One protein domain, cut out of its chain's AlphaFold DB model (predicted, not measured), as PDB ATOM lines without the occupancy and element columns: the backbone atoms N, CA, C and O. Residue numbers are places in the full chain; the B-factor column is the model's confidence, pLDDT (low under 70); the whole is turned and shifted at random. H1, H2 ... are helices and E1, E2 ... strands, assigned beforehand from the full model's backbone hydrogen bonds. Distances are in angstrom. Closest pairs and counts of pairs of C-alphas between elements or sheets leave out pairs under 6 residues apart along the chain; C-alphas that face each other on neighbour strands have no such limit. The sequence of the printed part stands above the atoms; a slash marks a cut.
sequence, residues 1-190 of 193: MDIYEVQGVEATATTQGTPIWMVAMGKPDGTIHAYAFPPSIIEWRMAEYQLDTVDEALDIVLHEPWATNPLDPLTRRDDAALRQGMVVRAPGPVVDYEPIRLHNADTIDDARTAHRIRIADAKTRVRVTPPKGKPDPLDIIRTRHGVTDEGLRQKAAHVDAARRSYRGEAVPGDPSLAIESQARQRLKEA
ATOM      1  N   MET A   1     128.815 151.975 143.718       91.38
ATOM      2  CA  MET A   1     127.705 152.675 143.048       91.38
ATOM      3  C   MET A   1     127.546 154.003 143.743       91.38
ATOM      4  O   MET A   1     127.304 154.012 144.946       91.38
ATOM      5  N   ASP A   2     127.714 155.085 143.002       95.06
ATOM      6  CA  ASP A   2     127.556 156.442 143.505       95.06
ATOM      7  C   ASP A   2     126.096 156.860 143.353       95.06
ATOM      8  O   ASP A   2     125.479 156.649 142.308       95.06
ATOM      9  N   ILE A   3     125.533 157.437 144.409       96.31
ATOM     10  CA  ILE A   3     124.172 157.966 144.404       96.31
ATOM     11  C   ILE A   3     124.275 159.480 144.495       96.31
ATOM     12  O   ILE A   3     124.954 160.005 145.373       96.31
ATOM     13  N   TYR A   4     123.598 160.155 143.582       97.62
ATOM     14  CA  TYR A   4     123.528 161.599 143.483       97.62
ATOM     15  C   TYR A   4     122.076 162.014 143.692       97.62
ATOM     16  O   TYR A   4     121.214 161.714 142.868       97.62
ATOM     17  N   GLU A   5     121.791 162.687 144.802       98.12
ATOM     18  CA  GLU A   5     120.484 163.302 145.016       98.12
ATOM     19  C   GLU A   5     120.478 164.697 144.386       98.12
ATOM     20  O   GLU A   5     121.349 165.514 144.688       98.12
ATOM     21  N   VAL A   6     119.509 164.985 143.517       98.06
ATOM     22  CA  VAL A   6     119.350 166.321 142.931       98.06
ATOM     23  C   VAL A   6     118.911 167.291 144.027       98.06
ATOM     24  O   VAL A   6     117.832 167.155 144.600       98.06
ATOM     25  N   GLN A   7     119.746 168.284 144.314       97.50
ATOM     26  CA  GLN A   7     119.490 169.286 145.351       97.50
ATOM     27  C   GLN A   7     118.791 170.526 144.796       97.50
ATOM     28  O   GLN A   7     118.015 171.165 145.504       97.50
ATOM     29  N   GLY A   8     119.055 170.867 143.535       97.75
ATOM     30  CA  GLY A   8     118.500 172.053 142.903       97.75
ATOM     31  C   GLY A   8     118.844 172.141 141.424       97.75
ATOM     32  O   GLY A   8     119.809 171.533 140.955       97.75
ATOM     33  N   VAL A   9     118.040 172.918 140.704       98.25
ATOM     34  CA  VAL A   9     118.261 173.257 139.300       98.25
ATOM     35  C   VAL A   9     118.080 174.755 139.128       98.25
ATOM     36  O   VAL A   9     117.092 175.321 139.596       98.25
ATOM     37  N   GLU A  10     119.013 175.382 138.427       97.81
ATOM     38  CA  GLU A  10     118.985 176.808 138.128       97.81
ATOM     39  C   GLU A  10     119.134 177.048 136.622       97.81
ATOM     40  O   GLU A  10     119.956 176.409 135.961       97.81
ATOM     41  N   ALA A  11     118.347 177.981 136.081       97.44
ATOM     42  CA  ALA A  11     118.608 178.582 134.777       97.44
ATOM     43  C   ALA A  11     119.548 179.774 134.977       97.44
ATOM     44  O   ALA A  11     119.175 180.746 135.630       97.44
ATOM     45  N   THR A  12     120.745 179.709 134.408       97.44
ATOM     46  CA  THR A  12     121.758 180.764 134.521       97.44
ATOM     47  C   THR A  12     122.474 180.958 133.182       97.44
ATOM     48  O   THR A  12     122.000 180.486 132.146       97.44
ATOM     49  N   ALA A  13     123.590 181.680 133.165       97.44
ATOM     50  CA  ALA A  13     124.398 181.881 131.972       97.44
ATOM     51  C   ALA A  13     125.889 181.669 132.254       97.44
ATOM     52  O   ALA A  13     126.366 181.860 133.373       97.44
ATOM     53  N   THR A  14     126.643 181.292 131.223       95.94
ATOM     54  CA  THR A  14     128.109 181.309 131.278       95.94
ATOM     55  C   THR A  14     128.622 182.745 131.431       95.94
ATOM     56  O   THR A  14     127.890 183.716 131.235       95.94
ATOM     57  N   THR A  15     129.921 182.908 131.689       95.38
ATOM     58  CA  THR A  15     130.573 184.232 131.720       95.38
ATOM     59  C   THR A  15     130.451 185.009 130.405       95.38
ATOM     60  O   THR A  15     130.584 186.227 130.402       95.38
ATOM     61  N   GLN A  16     130.176 184.321 129.293       96.38
ATOM     62  CA  GLN A  16     129.945 184.910 127.971       96.38
ATOM     63  C   GLN A  16     128.460 185.219 127.701       96.38
ATOM     64  O   GLN A  16     128.115 185.650 126.606       96.38
ATOM     65  N   GLY A  17     127.575 184.992 128.676       97.12
ATOM     66  CA  GLY A  17     126.136 185.227 128.545       97.12
ATOM     67  C   GLY A  17     125.362 184.088 127.876       97.12
ATOM     68  O   GLY A  17     124.178 184.254 127.594       97.12
ATOM     69  N   THR A  18     125.983 182.929 127.630       97.06
ATOM     70  CA  THR A  18     125.297 181.781 127.016       97.06
ATOM     71  C   THR A  18     124.378 181.106 128.034       97.06
ATOM     72  O   THR A  18     124.886 180.660 129.063       97.06
ATOM     73  N   PRO A  19     123.065 180.965 127.768       97.00
ATOM     74  CA  PRO A  19     122.143 180.311 128.693       97.00
ATOM     75  C   PRO A  19     122.516 178.849 128.960       97.00
ATOM     76  O   PRO A  19     122.810 178.097 128.028       97.00
ATOM     77  N   ILE A  20     122.454 178.441 130.226       98.25
ATOM     78  CA  ILE A  20     122.703 177.076 130.695       98.25
ATOM     79  C   ILE A  20     121.705 176.684 131.789       98.25
ATOM     80  O   ILE A  20     121.232 177.518 132.559       98.25
ATOM     81  N   TRP A  21     121.430 175.391 131.881       98.31
ATOM     82  CA  TRP A  21     120.934 174.763 133.096       98.31
ATOM     83  C   TRP A  21     122.118 174.352 133.956       98.31
ATOM     84  O   TRP A  21     123.095 173.817 133.433       98.31
ATOM     85  N   MET A  22     122.022 174.570 135.262       98.25
ATOM     86  CA  MET A  22     122.962 174.059 136.252       98.25
ATOM     87  C   MET A  22     122.213 173.156 137.228       98.25
ATOM     88  O   MET A  22     121.297 173.604 137.915       98.25
ATOM     89  N   VAL A  23     122.598 171.883 137.280       98.44
ATOM     90  CA  VAL A  23     122.014 170.867 138.161       98.44
ATOM     91  C   VAL A  23     123.001 170.576 139.285       98.44
ATOM     92  O   VAL A  23     124.087 170.049 139.041       98.44
ATOM     93  N   ALA A  24     122.627 170.921 140.517       98.19
ATOM     94  CA  ALA A  24     123.404 170.617 141.713       98.19
ATOM     95  C   ALA A  24     122.974 169.263 142.286       98.19
ATOM     96  O   ALA A  24     121.787 169.012 142.506       98.19
ATOM     97  N   MET A  25     123.944 168.390 142.541       98.19
ATOM     98  CA  MET A  25     123.734 167.017 142.982       98.19
ATOM     99  C   MET A  25     124.627 166.690 144.176       98.19
ATOM    100  O   MET A  25     125.845 166.842 144.107       98.19
ATOM    101  N   GLY A  26     124.032 166.221 145.268       96.81
ATOM    102  CA  GLY A  26     124.745 165.842 146.484       96.81
ATOM    103  C   GLY A  26     125.024 164.343 146.550       96.81
ATOM    104  O   GLY A  26     124.142 163.532 146.262       96.81
ATOM    105  N   LYS A  27     126.232 163.973 146.976       96.31
ATOM    106  CA  LYS A  27     126.580 162.611 147.399       96.31
ATOM    107  C   LYS A  27     126.266 162.398 148.890       96.31
ATOM    108  O   LYS A  27     126.235 163.368 149.649       96.31
ATOM    109  N   PRO A  28     126.112 161.140 149.356       94.62
ATOM    110  CA  PRO A  28     125.912 160.831 150.776       94.62
ATOM    111  C   PRO A  28     127.048 161.289 151.699       94.62
ATOM    112  O   PRO A  28     126.819 161.495 152.886       94.62
ATOM    113  N   ASP A  29     128.264 161.444 151.169       95.12
ATOM    114  CA  ASP A  29     129.432 161.936 151.909       95.12
ATOM    115  C   ASP A  29     129.447 163.468 152.093       95.12
ATOM    116  O   ASP A  29     130.367 164.007 152.706       95.12
ATOM    117  N   GLY A  30     128.429 164.170 151.583       95.19
ATOM    118  CA  GLY A  30     128.304 165.625 151.645       95.19
ATOM    119  C   GLY A  30     128.942 166.365 150.467       95.19
ATOM    120  O   GLY A  30     128.786 167.582 150.369       95.19
ATOM    121  N   THR A  31     129.620 165.670 149.549       96.38
ATOM    122  CA  THR A  31     130.200 166.286 148.348       96.38
ATOM    123  C   THR A  31     129.102 166.773 147.412       96.38
ATOM    124  O   THR A  31     128.144 166.049 147.136       96.38
ATOM    125  N   ILE A  32     129.271 167.975 146.860       96.06
ATOM    126  CA  ILE A  32     128.379 168.528 145.838       96.06
ATOM    127  C   ILE A  32     129.066 168.439 144.478       96.06
ATOM    128  O   ILE A  32     130.217 168.836 144.310       96.06
ATOM    129  N   HIS A  33     128.336 167.928 143.497       96.12
ATOM    130  CA  HIS A  33     128.704 167.919 142.094       96.12
ATOM    131  C   HIS A  33     127.717 168.787 141.317       96.12
ATOM    132  O   HIS A  33     126.509 168.666 141.503       96.12
ATOM    133  N   ALA A  34     128.220 169.653 140.444       96.56
ATOM    134  CA  ALA A  34     127.391 170.470 139.571       96.56
ATOM    135  C   ALA A  34     127.598 170.036 138.121       96.56
ATOM    136  O   ALA A  34     128.738 169.911 137.671       96.56
ATOM    137  N   TYR A  35     126.502 169.834 137.396       97.38
ATOM    138  CA  TYR A  35     126.530 169.560 135.967       97.38
ATOM    139  C   TYR A  35     125.797 170.666 135.217       97.38
ATOM    140  O   TYR A  35     124.654 170.990 135.542       97.38
ATOM    141  N   ALA A  36     126.476 171.266 134.241       97.88
ATOM    142  CA  ALA A  36     125.953 172.374 133.457       97.88
ATOM    143  C   ALA A  36     125.824 171.987 131.982       97.88
ATOM    144  O   ALA A  36     126.752 171.421 131.404       97.88
ATOM    145  N   PHE A  37     124.693 172.324 131.365       97.88
ATOM    146  CA  PHE A  37     124.427 172.048 129.953       97.88
ATOM    147  C   PHE A  37     123.516 173.115 129.330       97.88
ATOM    148  O   PHE A  37     122.695 173.710 130.030       97.88
ATOM    149  N   PRO A  38     123.633 173.395 128.019       97.38
ATOM    150  CA  PRO A  38     122.759 174.358 127.355       97.38
ATOM    151  C   PRO A  38     121.315 173.829 127.277       97.38
ATOM    152  O   PRO A  38     121.132 172.626 127.088       97.38
ATOM    153  N   PRO A  39     120.275 174.683 127.321       96.38
ATOM    154  CA  PRO A  39     118.880 174.241 127.193       96.38
ATOM    155  C   PRO A  39     118.595 173.429 125.924       96.38
ATOM    156  O   PRO A  39     117.832 172.467 125.956       96.38
ATOM    157  N   SER A  40     119.272 173.759 124.820       97.31
ATOM    158  CA  SER A  40     119.108 173.084 123.531       97.31
ATOM    159  C   SER A  40     119.556 171.619 123.521       97.31
ATOM    160  O   SER A  40     119.249 170.919 122.556       97.31
ATOM    161  N   ILE A  41     120.257 171.131 124.556       98.00
ATOM    162  CA  ILE A  41     120.727 169.739 124.604       98.00
ATOM    163  C   ILE A  41     119.570 168.734 124.629       98.00
ATOM    164  O   ILE A  41     119.692 167.663 124.045       98.00
ATOM    165  N   ILE A  42     118.437 169.089 125.249       98.19
ATOM    166  CA  ILE A  42     117.250 168.223 125.296       98.19
ATOM    167  C   ILE A  42     116.735 167.994 123.874       98.19
ATOM    168  O   ILE A  42     116.559 166.856 123.452       98.19
ATOM    169  N   GLU A  43     116.582 169.074 123.106       98.19
ATOM    170  CA  GLU A  43     116.142 169.007 121.713       98.19
ATOM    171  C   GLU A  43     117.149 168.261 120.823       98.19
ATOM    172  O   GLU A  43     116.748 167.505 119.943       98.19
ATOM    173  N   TRP A  44     118.457 168.412 121.078       98.38
ATOM    174  CA  TRP A  44     119.492 167.627 120.395       98.38
ATOM    175  C   TRP A  44     119.374 166.134 120.681       98.38
ATOM    176  O   TRP A  44     119.317 165.363 119.732       98.38
ATOM    177  N   ARG A  45     119.277 165.706 121.946       98.50
ATOM    178  CA  ARG A  45     119.160 164.274 122.276       98.50
ATOM    179  C   ARG A  45     117.889 163.660 121.697       98.50
ATOM    180  O   ARG A  45     117.938 162.544 121.180       98.50
ATOM    181  N   MET A  46     116.781 164.404 121.711       98.62
ATOM    182  CA  MET A  46     115.547 163.985 121.043       98.62
ATOM    183  C   MET A  46     115.741 163.818 119.532       98.62
ATOM    184  O   MET A  46     115.309 162.809 118.985       98.62
ATOM    185  N   ALA A  47     116.427 164.749 118.863       98.50
ATOM    186  CA  ALA A  47     116.685 164.672 117.425       98.50
ATOM    187  C   ALA A  47     117.687 163.567 117.037       98.50
ATOM    188  O   ALA A  47     117.471 162.859 116.057       98.50
ATOM    189  N   GLU A  48     118.768 163.396 117.800       98.44
ATOM    190  CA  GLU A  48     119.827 162.415 117.529       98.44
ATOM    191  C   GLU A  48     119.328 160.974 117.599       98.44
ATOM    192  O   GLU A  48     119.723 160.136 116.788       98.44
ATOM    193  N   TYR A  49     118.458 160.689 118.564       98.25
ATOM    194  CA  TYR A  49     118.000 159.334 118.844       98.25
ATOM    195  C   TYR A  49     116.504 159.143 118.585       98.25
ATOM    196  O   TYR A  49     115.974 158.085 118.908       98.25
ATOM    197  N   GLN A  50     115.812 160.123 117.991       97.81
ATOM    198  CA  GLN A  50     114.358 160.084 117.767       97.81
ATOM    199  C   GLN A  50     113.608 159.700 119.055       97.81
ATOM    200  O   GLN A  50     112.891 158.701 119.095       97.81
ATOM    201  N   LEU A  51     113.882 160.427 120.141       98.00
ATOM    202  CA  LEU A  51     113.266 160.171 121.446       98.00
ATOM    203  C   LEU A  51     111.907 160.859 121.526       98.00
ATOM    204  O   LEU A  51     111.778 162.027 121.158       98.00
ATOM    205  N   ASP A  52     110.931 160.161 122.094       96.38
ATOM    206  CA  ASP A  52     109.549 160.641 122.157       96.38
ATOM    207  C   ASP A  52     109.262 161.495 123.401       96.38
ATOM    208  O   ASP A  52     108.214 162.135 123.491       96.38
ATOM    209  N   THR A  53     110.164 161.506 124.391       97.69
ATOM    210  CA  THR A  53     109.922 162.176 125.678       97.69
ATOM    211  C   THR A  53     111.106 163.012 126.148       97.69
ATOM    212  O   THR A  53     112.271 162.632 126.007       97.69
ATOM    213  N   VAL A  54     110.790 164.147 126.781       97.75
ATOM    214  CA  VAL A  54     111.772 164.995 127.474       97.75
ATOM    215  C   VAL A  54     112.415 164.250 128.642       97.75
ATOM    216  O   VAL A  54     113.595 164.456 128.904       97.75
ATOM    217  N   ASP A  55     111.677 163.361 129.313       98.00
ATOM    218  CA  ASP A  55     112.207 162.569 130.427       98.00
ATOM    219  C   ASP A  55     113.328 161.634 129.988       98.00
ATOM    220  O   ASP A  55     114.360 161.573 130.651       98.00
ATOM    221  N   GLU A  56     113.171 160.949 128.855       98.00
ATOM    222  CA  GLU A  56     114.236 160.100 128.325       98.00
ATOM    223  C   GLU A  56     115.454 160.924 127.881       98.00
ATOM    224  O   GLU A  56     116.592 160.563 128.177       98.00
ATOM    225  N   ALA A  57     115.233 162.062 127.217       98.38
ATOM    226  CA  ALA A  57     116.320 162.952 126.818       98.38
ATOM    227  C   ALA A  57     117.079 163.513 128.032       98.38
ATOM    228  O   ALA A  57     118.310 163.522 128.044       98.38
ATOM    229  N   LEU A  58     116.362 163.947 129.072       98.19
ATOM    230  CA  LEU A  58     116.952 164.446 130.311       98.19
ATOM    231  C   LEU A  58     117.698 163.339 131.060       98.19
ATOM    232  O   LEU A  58     118.791 163.572 131.570       98.19
ATOM    233  N   ASP A  59     117.144 162.131 131.098       98.31
ATOM    234  CA  ASP A  59     117.799 160.971 131.687       98.31
ATOM    235  C   ASP A  59     119.130 160.647 130.994       98.31
ATOM    236  O   ASP A  59     120.128 160.421 131.676       98.31
ATOM    237  N   ILE A  60     119.177 160.707 129.661       98.38
ATOM    238  CA  ILE A  60     120.425 160.576 128.902       98.38
ATOM    239  C   ILE A  60     121.410 161.679 129.299       98.38
ATOM    240  O   ILE A  60     122.534 161.372 129.692       98.38
ATOM    241  N   VAL A  61     120.990 162.948 129.271       98.25
ATOM    242  CA  VAL A  61     121.846 164.098 129.621       98.25
ATOM    243  C   VAL A  61     122.449 163.946 131.021       98.25
ATOM    244  O   VAL A  61     123.633 164.201 131.217       98.25
ATOM    245  N   LEU A  62     121.659 163.476 131.987       98.12
ATOM    246  CA  LEU A  62     122.080 163.277 133.376       98.12
ATOM    247  C   LEU A  62     122.887 161.998 133.626       98.12
ATOM    248  O   LEU A  62     123.255 161.768 134.771       98.12
ATOM    249  N   HIS A  63     123.155 161.154 132.628       98.31
ATOM    250  CA  HIS A  63     123.959 159.932 132.811       98.31
ATOM    251  C   HIS A  63     125.092 159.788 131.788       98.31
ATOM    252  O   HIS A  63     126.059 159.063 132.029       98.31
ATOM    253  N   GLU A  64     125.028 160.511 130.673       97.12
ATOM    254  CA  GLU A  64     126.029 160.481 129.612       97.12
ATOM    255  C   GLU A  64     127.450 160.862 130.067       97.12
ATOM    256  O   GLU A  64     128.375 160.166 129.648       97.12
ATOM    257  N   PRO A  65     127.678 161.842 130.972       96.12
ATOM    258  CA  PRO A  65     129.026 162.137 131.474       96.12
ATOM    259  C   PRO A  65     129.740 160.950 132.141       96.12
ATOM    260  O   PRO A  65     130.963 160.962 132.269       96.12
ATOM    261  N   TRP A  66     128.993 159.932 132.576       96.31
ATOM    262  CA  TRP A  66     129.529 158.725 133.207       96.31
ATOM    263  C   TRP A  66     129.553 157.514 132.266       96.31
ATOM    264  O   TRP A  66     130.111 156.471 132.630       96.31
ATOM    265  N   ALA A  67     128.960 157.621 131.076       96.81
ATOM    266  CA  ALA A  67     128.977 156.567 130.074       96.81
ATOM    267  C   ALA A  67     130.379 156.403 129.472       96.81
ATOM    268  O   ALA A  67     131.122 157.366 129.291       96.81
ATOM    269  N   THR A  68     130.748 155.162 129.153       95.69
ATOM    270  CA  THR A  68     132.007 154.877 128.457       95.69
ATOM    271  C   THR A  68     132.005 155.556 127.092       95.69
ATOM    272  O   THR A  68     131.046 155.421 126.329       95.69
ATOM    273  N   ASN A  69     133.085 156.270 126.770       94.44
ATOM    274  CA  ASN A  69     133.239 156.887 125.462       94.44
ATOM    275  C   ASN A  69     133.763 155.844 124.455       94.44
ATOM    276  O   ASN A  69     134.923 155.445 124.551       94.44
ATOM    277  N   PRO A  70     132.981 155.439 123.436       93.50
ATOM    278  CA  PRO A  70     133.422 154.438 122.461       93.50
ATOM    279  C   PRO A  70     134.610 154.902 121.596       93.50
ATOM    280  O   PRO A  70     135.255 154.088 120.927       93.50
ATOM    281  N   LEU A  71     134.915 156.203 121.581       90.75
ATOM    282  CA  LEU A  71     136.068 156.762 120.875       90.75
ATOM    283  C   LEU A  71     137.355 156.782 121.696       90.75
ATOM    284  O   LEU A  71     138.423 156.886 121.100       90.75
ATOM    285  N   ASP A  72     137.272 156.663 123.017       92.81
ATOM    286  CA  ASP A  72     138.451 156.667 123.873       92.81
ATOM    287  C   ASP A  72     139.121 155.280 123.848       92.81
ATOM    288  O   ASP A  72     138.542 154.310 124.340       92.81
ATOM    289  N   PRO A  73     140.339 155.141 123.293       89.31
ATOM    290  CA  PRO A  73     141.008 153.847 123.188       89.31
ATOM    291  C   PRO A  73     141.321 153.210 124.548       89.31
ATOM    292  O   PRO A  73     141.484 151.991 124.606       89.31
ATOM    293  N   LEU A  74     141.401 153.999 125.627       91.00
ATOM    294  CA  LEU A  74     141.692 153.490 126.968       91.00
ATOM    295  C   LEU A  74     140.480 152.802 127.595       91.00
ATOM    296  O   LEU A  74     140.645 151.806 128.294       91.00
ATOM    297  N   THR A  75     139.277 153.305 127.319       90.12
ATOM    298  CA  THR A  75     138.031 152.808 127.921       90.12
ATOM    299  C   THR A  75     137.154 152.029 126.938       90.12
ATOM    300  O   THR A  75     136.239 151.325 127.359       90.12
ATOM    301  N   ARG A  76     137.465 152.045 125.632       88.75
ATOM    302  CA  ARG A  76     136.699 151.350 124.578       88.75
ATOM    303  C   ARG A  76     136.461 149.869 124.871       88.75
ATOM    304  O   ARG A  76     135.403 149.359 124.525       88.75
ATOM    305  N   ARG A  77     137.423 149.163 125.476       88.62
ATOM    306  CA  ARG A  77     137.280 147.727 125.796       88.62
ATOM    307  C   ARG A  77     136.148 147.446 126.788       88.62
ATOM    308  O   ARG A  77     135.584 146.356 126.757       88.62
ATOM    309  N   ASP A  78     135.797 148.435 127.603       92.88
ATOM    310  CA  ASP A  78     134.736 148.342 128.604       92.88
ATOM    311  C   ASP A  78     133.374 148.814 128.062       92.88
ATOM    312  O   ASP A  78     132.366 148.749 128.772       92.88
ATOM    313  N   ASP A  79     133.309 149.261 126.800       96.38
ATOM    314  CA  ASP A  79     132.081 149.743 126.166       96.38
ATOM    315  C   ASP A  79     130.987 148.667 126.193       96.38
ATOM    316  O   ASP A  79     131.120 147.578 125.631       96.38
ATOM    317  N   ALA A  80     129.881 148.967 126.874       97.38
ATOM    318  CA  ALA A  80     128.818 147.995 127.099       97.38
ATOM    319  C   ALA A  80     128.139 147.543 125.798       97.38
ATOM    320  O   ALA A  80     127.787 146.372 125.674       97.38
ATOM    321  N   ALA A  81     127.997 148.436 124.815       97.19
ATOM    322  CA  ALA A  81     127.428 148.087 123.516       97.19
ATOM    323  C   ALA A  81     128.392 147.200 122.706       97.19
ATOM    324  O   ALA A  81     127.969 146.188 122.148       97.19
ATOM    325  N   LEU A  82     129.697 147.503 122.720       96.25
ATOM    326  CA  LEU A  82     130.725 146.643 122.125       96.25
ATOM    327  C   LEU A  82     130.713 145.229 122.726       96.25
ATOM    328  O   LEU A  82     130.757 144.253 121.980       96.25
ATOM    329  N   ARG A  83     130.593 145.098 124.056       96.19
ATOM    330  CA  ARG A  83     130.480 143.788 124.733       96.19
ATOM    331  C   ARG A  83     129.244 142.986 124.307       96.19
ATOM    332  O   ARG A  83     129.257 141.766 124.421       96.19
ATOM    333  N   GLN A  84     128.206 143.652 123.799       97.12
ATOM    334  CA  GLN A  84     127.008 143.021 123.234       97.12
ATOM    335  C   GLN A  84     127.110 142.773 121.719       97.12
ATOM    336  O   GLN A  84     126.132 142.375 121.094       97.12
ATOM    337  N   GLY A  85     128.280 142.995 121.112       96.50
ATOM    338  CA  GLY A  85     128.495 142.784 119.681       96.50
ATOM    339  C   GLY A  85     127.903 143.879 118.792       96.50
ATOM    340  O   GLY A  85     127.797 143.681 117.585       96.50
ATOM    341  N   MET A  86     127.531 145.036 119.353       97.62
ATOM    342  CA  MET A  86     127.017 146.171 118.584       97.62
ATOM    343  C   MET A  86     128.157 146.905 117.876       97.62
ATOM    344  O   MET A  86     128.676 147.919 118.358       97.62
ATOM    345  N   VAL A  87     128.548 146.371 116.724       96.44
ATOM    346  CA  VAL A  87     129.622 146.896 115.882       96.44
ATOM    347  C   VAL A  87     129.150 147.127 114.453       96.44
ATOM    348  O   VAL A  87     128.256 146.446 113.962       96.44
ATOM    349  N   VAL A  88     129.795 148.070 113.775       94.31
ATOM    350  CA  VAL A  88     129.685 148.277 112.328       94.31
ATOM    351  C   VAL A  88     131.050 148.103 111.691       94.31
ATOM    352  O   VAL A  88     132.087 148.243 112.345       94.31
ATOM    353  N   ARG A  89     131.064 147.773 110.401       90.38
ATOM    354  CA  ARG A  89     132.309 147.656 109.648       90.38
ATOM    355  C   ARG A  89     132.980 149.028 109.559       90.38
ATOM    356  O   ARG A  89     132.360 149.986 109.103       90.38
ATOM    357  N   ALA A  90     134.245 149.105 109.958       86.75
ATOM    358  CA  ALA A  90     135.012 150.334 109.847       86.75
ATOM    359  C   ALA A  90     135.234 150.698 108.362       86.75
ATOM    360  O   ALA A  90     135.474 149.809 107.534       86.75
ATOM    361  N   PRO A  91     135.182 151.990 108.000       78.25
ATOM    362  CA  PRO A  91     135.529 152.423 106.654       78.25
ATOM    363  C   PRO A  91     137.034 152.217 106.413       78.25
ATOM    364  O   PRO A  91     137.867 152.821 107.084       78.25
ATOM    365  N   GLY A  92     137.403 151.363 105.453       75.12
ATOM    366  CA  GLY A  92     138.806 151.142 105.091       75.12
ATOM    367  C   GLY A  92     139.091 149.813 104.380       75.12
ATOM    368  O   GLY A  92     138.209 148.958 104.266       75.12
ATOM    369  N   PRO A  93     140.328 149.625 103.876       65.81
ATOM    370  CA  PRO A  93     140.737 148.410 103.165       65.81
ATOM    371  C   PRO A  93     140.961 147.209 104.096       65.81
ATOM    372  O   PRO A  93     140.949 146.067 103.640       65.81
ATOM    373  N   VAL A  94     141.163 147.452 105.393       72.81
ATOM    374  CA  VAL A  94     141.307 146.404 106.408       72.81
ATOM    375  C   VAL A  94     139.915 146.029 106.911       72.81
ATOM    376  O   VAL A  94     139.107 146.907 107.209       72.81
ATOM    377  N   VAL A  95     139.616 144.728 106.987       65.81
ATOM    378  CA  VAL A  95     138.391 144.247 107.638       65.81
ATOM    379  C   VAL A  95     138.541 144.491 109.137       65.81
ATOM    380  O   VAL A  95     139.169 143.699 109.832       65.81
ATOM    381  N   ASP A  96     138.003 145.614 109.598       85.56
ATOM    382  CA  ASP A  96     137.962 146.001 111.004       85.56
ATOM    383  C   ASP A  96     136.531 146.400 111.399       85.56
ATOM    384  O   ASP A  96     135.688 146.697 110.542       85.56
ATOM    385  N   TYR A  97     136.253 146.376 112.697       89.88
ATOM    386  CA  TYR A  97     134.949 146.673 113.276       89.88
ATOM    387  C   TYR A  97     135.082 147.779 114.316       89.88
ATOM    388  O   TYR A  97     135.973 147.759 115.163       89.88
ATOM    389  N   GLU A  98     134.158 148.734 114.292       92.25
ATOM    390  CA  GLU A  98     134.078 149.791 115.294       92.25
ATOM    391  C   GLU A  98     132.749 149.738 116.061       92.25
ATOM    392  O   GLU A  98     131.735 149.314 115.502       92.25
ATOM    393  N   PRO A  99     132.712 150.168 117.338       95.44
ATOM    394  CA  PRO A  99     131.463 150.231 118.090       95.44
ATOM    395  C   PRO A  99     130.418 151.104 117.385       95.44
ATOM    396  O   PRO A  99     130.748 152.166 116.844       95.44
ATOM    397  N   ILE A 100     129.149 150.697 117.457       97.06
ATOM    398  CA  ILE A 100     128.017 151.490 116.957       97.06
ATOM    399  C   ILE A 100     127.918 152.814 117.725       97.06
ATOM    400  O   ILE A 100     127.910 152.843 118.957       97.06
ATOM    401  N   ARG A 101     127.818 153.913 116.982       96.50
ATOM    402  CA  ARG A 101     127.729 155.317 117.405       96.50
ATOM    403  C   ARG A 101     126.710 156.041 116.524       96.50
ATOM    404  O   ARG A 101     126.318 155.545 115.471       96.50
ATOM    405  N   LEU A 102     126.342 157.260 116.916       97.56
ATOM    406  CA  LEU A 102     125.366 158.068 116.181       97.56
ATOM    407  C   LEU A 102     125.679 158.205 114.684       97.56
ATOM    408  O   LEU A 102     124.763 158.128 113.877       97.56
ATOM    409  N   HIS A 103     126.940 158.404 114.295       95.88
ATOM    410  CA  HIS A 103     127.278 158.720 112.900       95.88
ATOM    411  C   HIS A 103     127.587 157.507 112.016       95.88
ATOM    412  O   HIS A 103     127.454 157.609 110.800       95.88
ATOM    413  N   ASN A 104     127.978 156.374 112.604       94.94
ATOM    414  CA  ASN A 104     128.399 155.187 111.855       94.94
ATOM    415  C   ASN A 104     127.336 154.079 111.806       94.94
ATOM    416  O   ASN A 104     127.464 153.170 110.996       94.94
ATOM    417  N   ALA A 105     126.303 154.148 112.650       95.94
ATOM    418  CA  ALA A 105     125.221 153.174 112.656       95.94
ATOM    419  C   ALA A 105     124.466 153.171 111.320       95.94
ATOM    420  O   ALA A 105     124.186 154.240 110.761       95.94
ATOM    421  N   ASP A 106     124.050 151.993 110.857       94.12
ATOM    422  CA  ASP A 106     123.237 151.861 109.645       94.12
ATOM    423  C   ASP A 106     121.907 152.607 109.816       94.12
ATOM    424  O   ASP A 106     121.563 153.490 109.019       94.12
ATOM    425  N   THR A 107     121.228 152.380 110.945       96.19
ATOM    426  CA  THR A 107     119.973 153.055 111.304       96.19
ATOM    427  C   THR A 107     120.116 153.956 112.539       96.19
ATOM    428  O   THR A 107     121.103 153.893 113.278       96.19
ATOM    429  N   ILE A 108     119.155 154.864 112.746       97.56
ATOM    430  CA  ILE A 108     119.065 155.644 113.993       97.56
ATOM    431  C   ILE A 108     118.675 154.731 115.162       97.56
ATOM    432  O   ILE A 108     119.146 154.937 116.278       97.56
ATOM    433  N   ASP A 109     117.873 153.695 114.907       98.19
ATOM    434  CA  ASP A 109     117.446 152.753 115.940       98.19
ATOM    435  C   ASP A 109     118.622 151.951 116.517       98.19
ATOM    436  O   ASP A 109     118.735 151.817 117.736       98.19
ATOM    437  N   ASP A 110     119.568 151.531 115.671       98.00
ATOM    438  CA  ASP A 110     120.807 150.882 116.114       98.00
ATOM    439  C   ASP A 110     121.654 151.822 116.982       98.00
ATOM    440  O   ASP A 110     122.145 151.432 118.046       98.00
ATOM    441  N   ALA A 111     121.797 153.087 116.562       98.19
ATOM    442  CA  ALA A 111     122.512 154.105 117.331       98.19
ATOM    443  C   ALA A 111     121.855 154.351 118.696       98.19
ATOM    444  O   ALA A 111     122.548 154.364 119.718       98.19
ATOM    445  N   ARG A 112     120.526 154.504 118.721       98.44
ATOM    446  CA  ARG A 112     119.732 154.667 119.943       98.44
ATOM    447  C   ARG A 112     119.888 153.466 120.864       98.44
ATOM    448  O   ARG A 112     120.130 153.647 122.053       98.44
ATOM    449  N   THR A 113     119.784 152.252 120.334       98.56
ATOM    450  CA  THR A 113     119.913 151.017 121.115       98.56
ATOM    451  C   THR A 113     121.301 150.912 121.744       98.56
ATOM    452  O   THR A 113     121.415 150.721 122.958       98.56
ATOM    453  N   ALA A 114     122.361 151.148 120.965       98.38
ATOM    454  CA  ALA A 114     123.730 151.146 121.475       98.38
ATOM    455  C   ALA A 114     123.947 152.225 122.546       98.38
ATOM    456  O   ALA A 114     124.610 151.985 123.556       98.38
ATOM    457  N   HIS A 115     123.383 153.420 122.357       98.31
ATOM    458  CA  HIS A 115     123.473 154.495 123.341       98.31
ATOM    459  C   HIS A 115     122.705 154.166 124.631       98.31
ATOM    460  O   HIS A 115     123.270 154.284 125.717       98.31
ATOM    461  N   ARG A 116     121.475 153.641 124.540       98.50
ATOM    462  CA  ARG A 116     120.684 153.186 125.700       98.50
ATOM    463  C   ARG A 116     121.416 152.127 126.520       98.50
ATOM    464  O   ARG A 116     121.397 152.201 127.745       98.50
ATOM    465  N   ILE A 117     122.105 151.183 125.876       98.62
ATOM    466  CA  ILE A 117     122.931 150.183 126.573       98.62
ATOM    467  C   ILE A 117     124.060 150.849 127.369       98.62
ATOM    468  O   ILE A 117     124.296 150.481 128.520       98.62
ATOM    469  N   ARG A 118     124.735 151.852 126.799       98.38
ATOM    470  CA  ARG A 118     125.789 152.602 127.504       98.38
ATOM    471  C   ARG A 118     125.245 153.392 128.687       98.38
ATOM    472  O   ARG A 118     125.860 153.387 129.748       98.38
ATOM    473  N   ILE A 119     124.087 154.029 128.526       98.50
ATOM    474  CA  ILE A 119     123.412 154.753 129.609       98.50
ATOM    475  C   ILE A 119     122.958 153.785 130.707       98.50
ATOM    476  O   ILE A 119     123.156 154.060 131.889       98.50
ATOM    477  N   ALA A 120     122.421 152.620 130.347       98.38
ATOM    478  CA  ALA A 120     122.065 151.580 131.308       98.38
ATOM    479  C   ALA A 120     123.293 151.067 132.082       98.38
ATOM    480  O   ALA A 120     123.214 150.903 133.297       98.38
ATOM    481  N   ASP A 121     124.435 150.872 131.417       98.19
ATOM    482  CA  ASP A 121     125.691 150.504 132.082       98.19
ATOM    483  C   ASP A 121     126.184 151.614 133.026       98.19
ATOM    484  O   ASP A 121     126.493 151.339 134.188       98.19
ATOM    485  N   ALA A 122     126.158 152.878 132.585       97.94
ATOM    486  CA  ALA A 122     126.474 154.034 133.427       97.94
ATOM    487  C   ALA A 122     125.605 154.060 134.692       97.94
ATOM    488  O   ALA A 122     126.120 154.269 135.793       97.94
ATOM    489  N   LYS A 123     124.315 153.731 134.558       97.94
ATOM    490  CA  LYS A 123     123.355 153.652 135.665       97.94
ATOM    491  C   LYS A 123     123.651 152.572 136.702       97.94
ATOM    492  O   LYS A 123     123.219 152.686 137.848       97.94
ATOM    493  N   THR A 124     124.407 151.535 136.341       97.38
ATOM    494  CA  THR A 124     124.864 150.532 137.320       97.38
ATOM    495  C   THR A 124     125.957 151.086 138.240       97.38
ATOM    496  O   THR A 124     126.139 150.614 139.365       97.38
ATOM    497  N   ARG A 125     126.675 152.119 137.780       96.31
ATOM    498  CA  ARG A 125     127.754 152.788 138.513       96.31
ATOM    499  C   ARG A 125     127.273 154.058 139.202       96.31
ATOM    500  O   ARG A 125     127.722 154.318 140.317       96.31
ATOM    501  N   VAL A 126     126.365 154.803 138.575       97.06
ATOM    502  CA  VAL A 126     125.876 156.110 139.025       97.06
ATOM    503  C   VAL A 126     124.360 156.169 138.975       97.06
ATOM    504  O   VAL A 126     123.764 155.888 137.947       97.06
ATOM    505  N   ARG A 127     123.726 156.601 140.063       96.69
ATOM    506  CA  ARG A 127     122.282 156.826 140.106       96.69
ATOM    507  C   ARG A 127     121.985 158.276 140.453       96.69
ATOM    508  O   ARG A 127     122.279 158.695 141.570       96.69
ATOM    509  N   VAL A 128     121.354 159.004 139.538       97.44
ATOM    510  CA  VAL A 128     120.798 160.334 139.814       97.44
ATOM    511  C   VAL A 128     119.345 160.174 140.255       97.44
ATOM    512  O   VAL A 128     118.549 159.539 139.564       97.44
ATOM    513  N   THR A 129     118.990 160.688 141.432       96.62
ATOM    514  CA  THR A 129     117.634 160.568 141.985       96.62
ATOM    515  C   THR A 129     117.084 161.907 142.454       96.62
ATOM    516  O   THR A 129     117.832 162.686 143.047       96.62
ATOM    517  N   PRO A 130     115.776 162.156 142.286       95.31
ATOM    518  CA  PRO A 130     115.133 163.294 142.922       95.31
ATOM    519  C   PRO A 130     115.113 163.130 144.453       95.31
ATOM    520  O   PRO A 130     115.171 161.998 144.957       95.31
ATOM    521  N   PRO A 131     115.001 164.235 145.206       95.38
ATOM    522  CA  PRO A 131     114.952 164.200 146.658       95.38
ATOM    523  C   PRO A 131     113.649 163.563 147.151       95.38
ATOM    524  O   PRO A 131     112.553 163.876 146.684       95.38
ATOM    525  N   LYS A 132     113.746 162.666 148.135       93.69
ATOM    526  CA  LYS A 132     112.563 161.975 148.673       93.69
ATOM    527  C   LYS A 132     111.658 162.931 149.456       93.69
ATOM    528  O   LYS A 132     112.123 163.676 150.315       93.69
ATOM    529  N   GLY A 133     110.349 162.843 149.211       94.56
ATOM    530  CA  GLY A 133     109.331 163.597 149.956       94.56
ATOM    531  C   GLY A 133     109.325 165.104 149.680       94.56
ATOM    532  O   GLY A 133     108.721 165.855 150.441       94.56
ATOM    533  N   LYS A 134     110.001 165.550 148.616       94.69
ATOM    534  CA  LYS A 134     110.063 166.945 148.170       94.69
ATOM    535  C   LYS A 134     109.686 167.026 146.684       94.69
ATOM    536  O   LYS A 134     109.771 166.005 146.001       94.69
ATOM    537  N   PRO A 135     109.268 168.202 146.181       96.56
ATOM    538  CA  PRO A 135     109.113 168.420 144.743       96.56
ATOM    539  C   PRO A 135     110.404 168.074 143.996       96.56
ATOM    540  O   PRO A 135     111.488 168.341 144.518       96.56
ATOM    541  N   ASP A 136     110.292 167.494 142.800       97.50
ATOM    542  CA  ASP A 136     111.459 167.157 141.985       97.50
ATOM    543  C   ASP A 136     112.049 168.445 141.380       97.50
ATOM    544  O   ASP A 136     111.390 169.100 140.567       97.50
ATOM    545  N   PRO A 137     113.290 168.836 141.726       97.62
ATOM    546  CA  PRO A 137     113.904 170.033 141.164       97.62
ATOM    547  C   PRO A 137     114.038 169.992 139.636       97.62
ATOM    548  O   PRO A 137     114.096 171.046 139.006       97.62
ATOM    549  N   LEU A 138     114.067 168.802 139.023       97.81
ATOM    550  CA  LEU A 138     114.150 168.634 137.570       97.81
ATOM    551  C   LEU A 138     112.858 169.044 136.841       97.81
ATOM    552  O   LEU A 138     112.900 169.276 135.629       97.81
ATOM    553  N   ASP A 139     111.735 169.212 137.548       97.81
ATOM    554  CA  ASP A 139     110.455 169.621 136.950       97.81
ATOM    555  C   ASP A 139     110.547 170.971 136.225       97.81
ATOM    556  O   ASP A 139     109.838 171.209 135.242       97.81
ATOM    557  N   ILE A 140     111.462 171.854 136.638       97.25
ATOM    558  CA  ILE A 140     111.686 173.117 135.928       97.25
ATOM    559  C   ILE A 140     112.224 172.893 134.509       97.25
ATOM    560  O   ILE A 140     111.802 173.589 133.588       97.25
ATOM    561  N   ILE A 141     113.094 171.901 134.302       97.31
ATOM    562  CA  ILE A 141     113.590 171.554 132.965       97.31
ATOM    563  C   ILE A 141     112.458 170.911 132.170       97.31
ATOM    564  O   ILE A 141     112.210 171.315 131.038       97.31
ATOM    565  N   ARG A 142     111.701 169.987 132.776       96.88
ATOM    566  CA  ARG A 142     110.556 169.325 132.123       96.88
ATOM    567  C   ARG A 142     109.470 170.289 131.662       96.88
ATOM    568  O   ARG A 142     108.761 169.992 130.713       96.88
ATOM    569  N   THR A 143     109.335 171.437 132.319       96.69
ATOM    570  CA  THR A 143     108.331 172.455 131.975       96.69
ATOM    571  C   THR A 143     108.886 173.596 131.122       96.69
ATOM    572  O   THR A 143     108.117 174.289 130.461       96.69
ATOM    573  N   ARG A 144     110.209 173.816 131.118       96.19
ATOM    574  CA  ARG A 144     110.868 174.945 130.431       96.19
ATOM    575  C   ARG A 144     111.993 174.515 129.483       96.19
ATOM    576  O   ARG A 144     112.889 175.304 129.198       96.19
ATOM    577  N   HIS A 145     111.954 173.281 128.984       92.31
ATOM    578  CA  HIS A 145     112.978 172.710 128.099       92.31
ATOM    579  C   HIS A 145     113.127 173.466 126.770       92.31
ATOM    580  O   HIS A 145     114.206 173.453 126.187       92.31
ATOM    581  N   GLY A 146     112.068 174.127 126.288       92.94
ATOM    582  CA  GLY A 146     112.118 174.920 125.054       92.94
ATOM    583  C   GLY A 146     112.233 174.089 123.773       92.94
ATOM    584  O   GLY A 146     112.681 174.613 122.759       92.94
ATOM    585  N   VAL A 147     111.842 172.810 123.815       96.81
ATOM    586  CA  VAL A 147     111.742 171.959 122.614       96.81
ATOM    587  C   VAL A 147     110.582 172.453 121.763       96.81
ATOM    588  O   VAL A 147     109.493 172.712 122.276       96.81
ATOM    589  N   THR A 148     110.824 172.558 120.465       97.62
ATOM    590  CA  THR A 148     109.855 172.987 119.459       97.62
ATOM    591  C   THR A 148     109.879 172.026 118.277       97.62
ATOM    592  O   THR A 148     110.926 171.475 117.940       97.62
ATOM    593  N   ASP A 149     108.749 171.865 117.587       97.56
ATOM    594  CA  ASP A 149     108.696 171.025 116.383       97.56
ATOM    595  C   ASP A 149     109.675 171.518 115.308       97.56
ATOM    596  O   ASP A 149     110.348 170.728 114.649       97.56
ATOM    597  N   GLU A 150     109.800 172.839 115.151       97.75
ATOM    598  CA  GLU A 150     110.745 173.430 114.204       97.75
ATOM    599  C   GLU A 150     112.198 173.121 114.573       97.75
ATOM    600  O   GLU A 150     112.966 172.669 113.722       97.75
ATOM    601  N   GLY A 151     112.574 173.310 115.838       97.38
ATOM    602  CA  GLY A 151     113.925 173.031 116.308       97.38
ATOM    603  C   GLY A 151     114.291 171.549 116.200       97.38
ATOM    604  O   GLY A 151     115.399 171.228 115.759       97.38
ATOM    605  N   LEU A 152     113.351 170.645 116.501       98.06
ATOM    606  CA  LEU A 152     113.514 169.206 116.279       98.06
ATOM    607  C   LEU A 152     113.739 168.883 114.801       98.06
ATOM    608  O   LEU A 152     114.689 168.169 114.483       98.06
ATOM    609  N   ARG A 153     112.926 169.433 113.885       98.00
ATOM    610  CA  ARG A 153     113.100 169.214 112.436       98.00
ATOM    611  C   ARG A 153     114.466 169.686 111.945       98.00
ATOM    612  O   ARG A 153     115.139 168.951 111.224       98.00
ATOM    613  N   GLN A 154     114.895 170.881 112.350       97.75
ATOM    614  CA  GLN A 154     116.197 171.432 111.962       97.75
ATOM    615  C   GLN A 154     117.359 170.571 112.474       97.75
ATOM    616  O   GLN A 154     118.292 170.274 111.726       97.75
ATOM    617  N   LYS A 155     117.306 170.137 113.738       98.12
ATOM    618  CA  LYS A 155     118.351 169.294 114.335       98.12
ATOM    619  C   LYS A 155     118.366 167.891 113.746       98.12
ATOM    620  O   LYS A 155     119.447 167.384 113.463       98.12
ATOM    621  N   ALA A 156     117.205 167.296 113.486       97.75
ATOM    622  CA  ALA A 156     117.111 166.005 112.811       97.75
ATOM    623  C   ALA A 156     117.736 166.070 111.408       97.75
ATOM    624  O   ALA A 156     118.560 165.226 111.064       97.75
ATOM    625  N   ALA A 157     117.453 167.131 110.641       96.69
ATOM    626  CA  ALA A 157     118.095 167.356 109.345       96.69
ATOM    627  C   ALA A 157     119.625 167.493 109.464       96.69
ATOM    628  O   ALA A 157     120.364 166.973 108.626       96.69
ATOM    629  N   HIS A 158     120.116 168.149 110.521       96.88
ATOM    630  CA  HIS A 158     121.550 168.254 110.791       96.88
ATOM    631  C   HIS A 158     122.187 166.895 111.125       96.88
ATOM    632  O   HIS A 158     123.245 166.563 110.589       96.88
ATOM    633  N   VAL A 159     121.538 166.089 111.972       97.00
ATOM    634  CA  VAL A 159     121.981 164.728 112.321       97.00
ATOM    635  C   VAL A 159     122.040 163.846 111.074       97.00
ATOM    636  O   VAL A 159     123.048 163.171 110.850       97.00
ATOM    637  N   ASP A 160     121.009 163.893 110.232       96.19
ATOM    638  CA  ASP A 160     120.953 163.140 108.981       96.19
ATOM    639  C   ASP A 160     122.077 163.545 108.025       96.19
ATOM    640  O   ASP A 160     122.773 162.682 107.483       96.19
ATOM    641  N   ALA A 161     122.312 164.848 107.847       94.50
ATOM    642  CA  ALA A 161     123.414 165.348 107.029       94.50
ATOM    643  C   ALA A 161     124.782 164.885 107.564       94.50
ATOM    644  O   ALA A 161     125.625 164.425 106.791       94.50
ATOM    645  N   ALA A 162     124.992 164.939 108.884       94.69
ATOM    646  CA  ALA A 162     126.227 164.485 109.523       94.69
ATOM    647  C   ALA A 162     126.449 162.971 109.356       94.69
ATOM    648  O   ALA A 162     127.561 162.543 109.051       94.69
ATOM    649  N   ARG A 163     125.395 162.156 109.503       94.50
ATOM    650  CA  ARG A 163     125.437 160.700 109.273       94.50
ATOM    651  C   ARG A 163     125.795 160.360 107.826       94.50
ATOM    652  O   ARG A 163     126.684 159.545 107.595       94.50
ATOM    653  N   ARG A 164     125.152 161.015 106.854       91.50
ATOM    654  CA  ARG A 164     125.457 160.837 105.422       91.50
ATOM    655  C   ARG A 164     126.907 161.191 105.108       91.50
ATOM    656  O   ARG A 164     127.610 160.392 104.496       91.50
ATOM    657  N   SER A 165     127.357 162.349 105.594       90.81
ATOM    658  CA  SER A 165     128.736 162.815 105.432       90.81
ATOM    659  C   SER A 165     129.744 161.809 105.998       90.81
ATOM    660  O   SER A 165     130.685 161.424 105.306       90.81
ATOM    661  N   TYR A 166     129.502 161.296 107.211       89.75
ATOM    662  CA  TYR A 166     130.364 160.288 107.835       89.75
ATOM    663  C   TYR A 166     130.472 159.001 107.003       89.75
ATOM    664  O   TYR A 166     131.545 158.408 106.917       89.75
ATOM    665  N   ARG A 167     129.381 158.578 106.353       87.81
ATOM    666  CA  ARG A 167     129.351 157.378 105.496       87.81
ATOM    667  C   ARG A 167     129.839 157.618 104.064       87.81
ATOM    668  O   ARG A 167     129.820 156.692 103.257       87.81
ATOM    669  N   GLY A 168     130.278 158.835 103.734       87.88
ATOM    670  CA  GLY A 168     130.693 159.198 102.377       87.88
ATOM    671  C   GLY A 168     129.540 159.219 101.370       87.88
ATOM    672  O   GLY A 168     129.772 159.145 100.164       87.88
ATOM    673  N   GLU A 169     128.295 159.308 101.842       86.06
ATOM    674  CA  GLU A 169     127.136 159.500 100.978       86.06
ATOM    675  C   GLU A 169     127.108 160.946 100.474       86.06
ATOM    676  O   GLU A 169     127.391 161.886 101.220       86.06
ATOM    677  N   ALA A 170     126.724 161.142  99.212       75.00
ATOM    678  CA  ALA A 170     126.509 162.484  98.690       75.00
ATOM    679  C   ALA A 170     125.436 163.194  99.531       75.00
ATOM    680  O   ALA A 170     124.319 162.692  99.687       75.00
ATOM    681  N   VAL A 171     125.767 164.374 100.058       64.69
ATOM    682  CA  VAL A 171     124.763 165.263 100.645       64.69
ATOM    683  C   VAL A 171     123.847 165.685  99.493       64.69
ATOM    684  O   VAL A 171     124.367 166.195  98.496       64.69
ATOM    685  N   PRO A 172     122.520 165.456  99.562       58.59
ATOM    686  CA  PRO A 172     121.597 165.999  98.573       58.59
ATOM    687  C   PRO A 172     121.865 167.497  98.484       58.59
ATOM    688  O   PRO A 172     121.794 168.181  99.505       58.59
ATOM    689  N   GLY A 173     122.303 167.956  97.309       50.06
ATOM    690  CA  GLY A 173     122.878 169.285  97.153       50.06
ATOM    691  C   GLY A 173     121.966 170.335  97.766       50.06
ATOM    692  O   GLY A 173     120.797 170.423  97.392       50.06
ATOM    693  N   ASP A 174     122.504 171.116  98.701       50.41
ATOM    694  CA  ASP A 174     121.885 172.376  99.070       50.41
ATOM    695  C   ASP A 174     121.700 173.164  97.759       50.41
ATOM    696  O   ASP A 174     122.695 173.428  97.065       50.41
ATOM    697  N   PRO A 175     120.461 173.490  97.350       52.75
ATOM    698  CA  PRO A 175     120.223 174.226  96.117       52.75
ATOM    699  C   PRO A 175     120.974 175.569  96.083       52.75
ATOM    700  O   PRO A 175     121.224 176.083  94.994       52.75
ATOM    701  N   SER A 176     121.410 176.105  97.232       50.75
ATOM    702  CA  SER A 176     122.259 177.299  97.308       50.75
ATOM    703  C   SER A 176     123.658 177.094  96.690       50.75
ATOM    704  O   SER A 176     124.145 177.958  95.958       50.75
ATOM    705  N   LEU A 177     124.272 175.918  96.867       44.16
ATOM    706  CA  LEU A 177     125.615 175.604  96.357       44.16
ATOM    707  C   LEU A 177     125.617 175.277  94.856       44.16
ATOM    708  O   LEU A 177     126.596 175.553  94.159       44.16
ATOM    709  N   ALA A 178     124.510 174.743  94.333       50.91
ATOM    710  CA  ALA A 178     124.332 174.527  92.895       50.91
ATOM    711  C   ALA A 178     124.215 175.853  92.118       50.91
ATOM    712  O   ALA A 178     124.688 175.962  90.983       50.91
ATOM    713  N   ILE A 179     123.629 176.885  92.735       54.50
ATOM    714  CA  ILE A 179     123.549 178.232  92.156       54.50
ATOM    715  C   ILE A 179     124.940 178.883  92.129       54.50
ATOM    716  O   ILE A 179     125.330 179.457  91.109       54.50
ATOM    717  N   GLU A 180     125.733 178.739  93.195       52.75
ATOM    718  CA  GLU A 180     127.101 179.269  93.240       52.75
ATOM    719  C   GLU A 180     128.051 178.581  92.248       52.75
ATOM    720  O   GLU A 180     128.885 179.252  91.629       52.75
ATOM    721  N   SER A 181     127.923 177.265  92.038       54.53
ATOM    722  CA  SER A 181     128.760 176.548  91.067       54.53
ATOM    723  C   SER A 181     128.461 176.986  89.630       54.53
ATOM    724  O   SER A 181     129.388 177.224  88.853       54.53
ATOM    725  N   GLN A 182     127.182 177.177  89.288       64.12
ATOM    726  CA  GLN A 182     126.774 177.683  87.975       64.12
ATOM    727  C   GLN A 182     127.179 179.148  87.766       64.12
ATOM    728  O   GLN A 182     127.615 179.516  86.674       64.12
ATOM    729  N   ALA A 183     127.099 179.984  88.807       62.88
ATOM    730  CA  ALA A 183     127.545 181.375  88.748       62.88
ATOM    731  C   ALA A 183     129.063 181.487  88.516       62.88
ATOM    732  O   ALA A 183     129.506 182.264  87.667       62.88
ATOM    733  N   ARG A 184     129.869 180.664  89.203       64.56
ATOM    734  CA  ARG A 184     131.327 180.612  88.999       64.56
ATOM    735  C   ARG A 184     131.707 180.108  87.609       64.56
ATOM    736  O   ARG A 184     132.660 180.618  87.024       64.56
ATOM    737  N   GLN A 185     130.966 179.143  87.070       72.06
ATOM    738  CA  GLN A 185     131.221 178.614  85.731       72.06
ATOM    739  C   GLN A 185     130.940 179.660  84.641       72.06
ATOM    740  O   GLN A 185     131.801 179.893  83.795       72.06
ATOM    741  N   ARG A 186     129.822 180.393  84.738       75.25
ATOM    742  CA  ARG A 186     129.501 181.505  83.821       75.25
ATOM    743  C   ARG A 186     130.521 182.645  83.880       75.25
ATOM    744  O   ARG A 186     130.866 183.211  82.848       75.25
ATOM    745  N   LEU A 187     131.034 182.971  85.068       68.50
ATOM    746  CA  LEU A 187     132.062 184.006  85.224       68.50
ATOM    747  C   LEU A 187     133.394 183.595  84.571       68.50
ATOM    748  O   LEU A 187     134.085 184.427  83.988       68.50
ATOM    749  N   LYS A 188     133.740 182.304  84.637       72.38
ATOM    750  CA  LYS A 188     134.953 181.749  84.021       72.38
ATOM    751  C   LYS A 188     134.867 181.724  82.491       72.38
ATOM    752  O   LYS A 188     135.853 182.005  81.817       72.38
ATOM    753  N   GLU A 189     133.687 181.437  81.949       79.81
ATOM    754  CA  GLU A 189     133.413 181.493  80.507       79.81
ATOM    755  C   GLU A 189     133.447 182.937  79.979       79.81
ATOM    756  O   GLU A 189     134.065 183.194  78.951       79.81
ATOM    757  N   ALA A 190     132.887 183.899  80.721       73.38
ATOM    758  CA  ALA A 190     132.876 185.314  80.335       73.38
ATOM    759  C   ALA A 190     134.254 186.002  80.388       73.38
ATOM    760  O   ALA A 190     134.442 187.040  79.766       73.38
TER     761      ALA A 190
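Overview. This is residues 1 to 190 of the 193 residues of an uncharacterized protein of Streptomyces dengpaensis (UniProt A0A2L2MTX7). A strongly twisted, curled sheet of four strands, with the short helix H5 over E1, makes one end of the body; beyond it the helices H1, H2, H4 and H6 pack crosswise, with H1 in their middle. H3 and the small hairpin E4 and E5 form a side piece, H3 packing on H4, and H7 sticks out as a free arm at the end far from the sheet. The printed part has 190 residues, with seven named helices and six named strands in the order E1 E2 E3 H1 H2 H3 E4 E5 H4 E6 H5 H6 H7. The sheet E3 E2 E1 E6 is mixed and the class is mixed, helices and strands. The whole is loose, with a radius of gyration of the C-alphas of 20.6 A and spans of 74 by 43 by 30 A.

Arrangement. E1, residues 2 to 13, E2, residues 19 to 26, and E3, residues 32 to 37, form a meander, each strand the antiparallel neighbour of the one before; N 10 and O 22 are 2.9 A apart, N 23 and O 35 2.8 A. E1 bends by 68 degrees at residue 10. H1, residues 41 to 49, is the hub. It touches H2, residues 54 to 61, about perpendicular at 87 degrees, the C-alphas of Arg 45 and Ala 57 being closest at 5.5 A. H3, residues 80 to 83, touches H4, residues 108 to 125, closest at the C-alphas of Ala 81 and Ala 114, 5.2 A. E4, residues 87 to 89, and E5, residues 97 to 99, are an antiparallel hairpin, with N 88 and O 98 2.9 A apart. H4 touches H1 with residues 108 to 112 alone, closest at the C-alphas of Tyr 49 and Arg 112, 5.1 A, and grazes the sheet with residues 119 to 125. E6, residues 126 to 129, is parallel to E1, with N 4 and O 127 2.8 A apart. H5, residues 139 to 144, is on the sheet over E1, at a height over the sheet of 9.8 A, on a local plane fitted to only just enough of its C-alphas, 6. H6, residues 149 to 166, touches H1 at a steep tilt of 54 degrees, closest at the C-alphas of Ala 47 and Ala 156, 4.8 A. H7, residues 175 to 190, stands free. Every O i to N i+4 pair is within hydrogen-bond range in H1, H2, H5, H6 and H7, and 13 of 14 in H4; H3 is too short for one.

Along the chain. E1 runs 28.1 A from C-alpha 2 at (127.556, 156.442, 143.505). H4 is 26.2 A long, H6 25.6 A, and H7 23.1 A, ending at C-alpha 190 at (132.876, 185.314, 80.335).

Size, cuts and confidence. The two C-alphas farthest apart are those of Gly 133 and Ala 190, 76.6 A. The printed part has no cut; the link from H2 to H3, 18 residues, is long. The pLDDT is under 70 at residues 93, 95, 171 to 184 and 187.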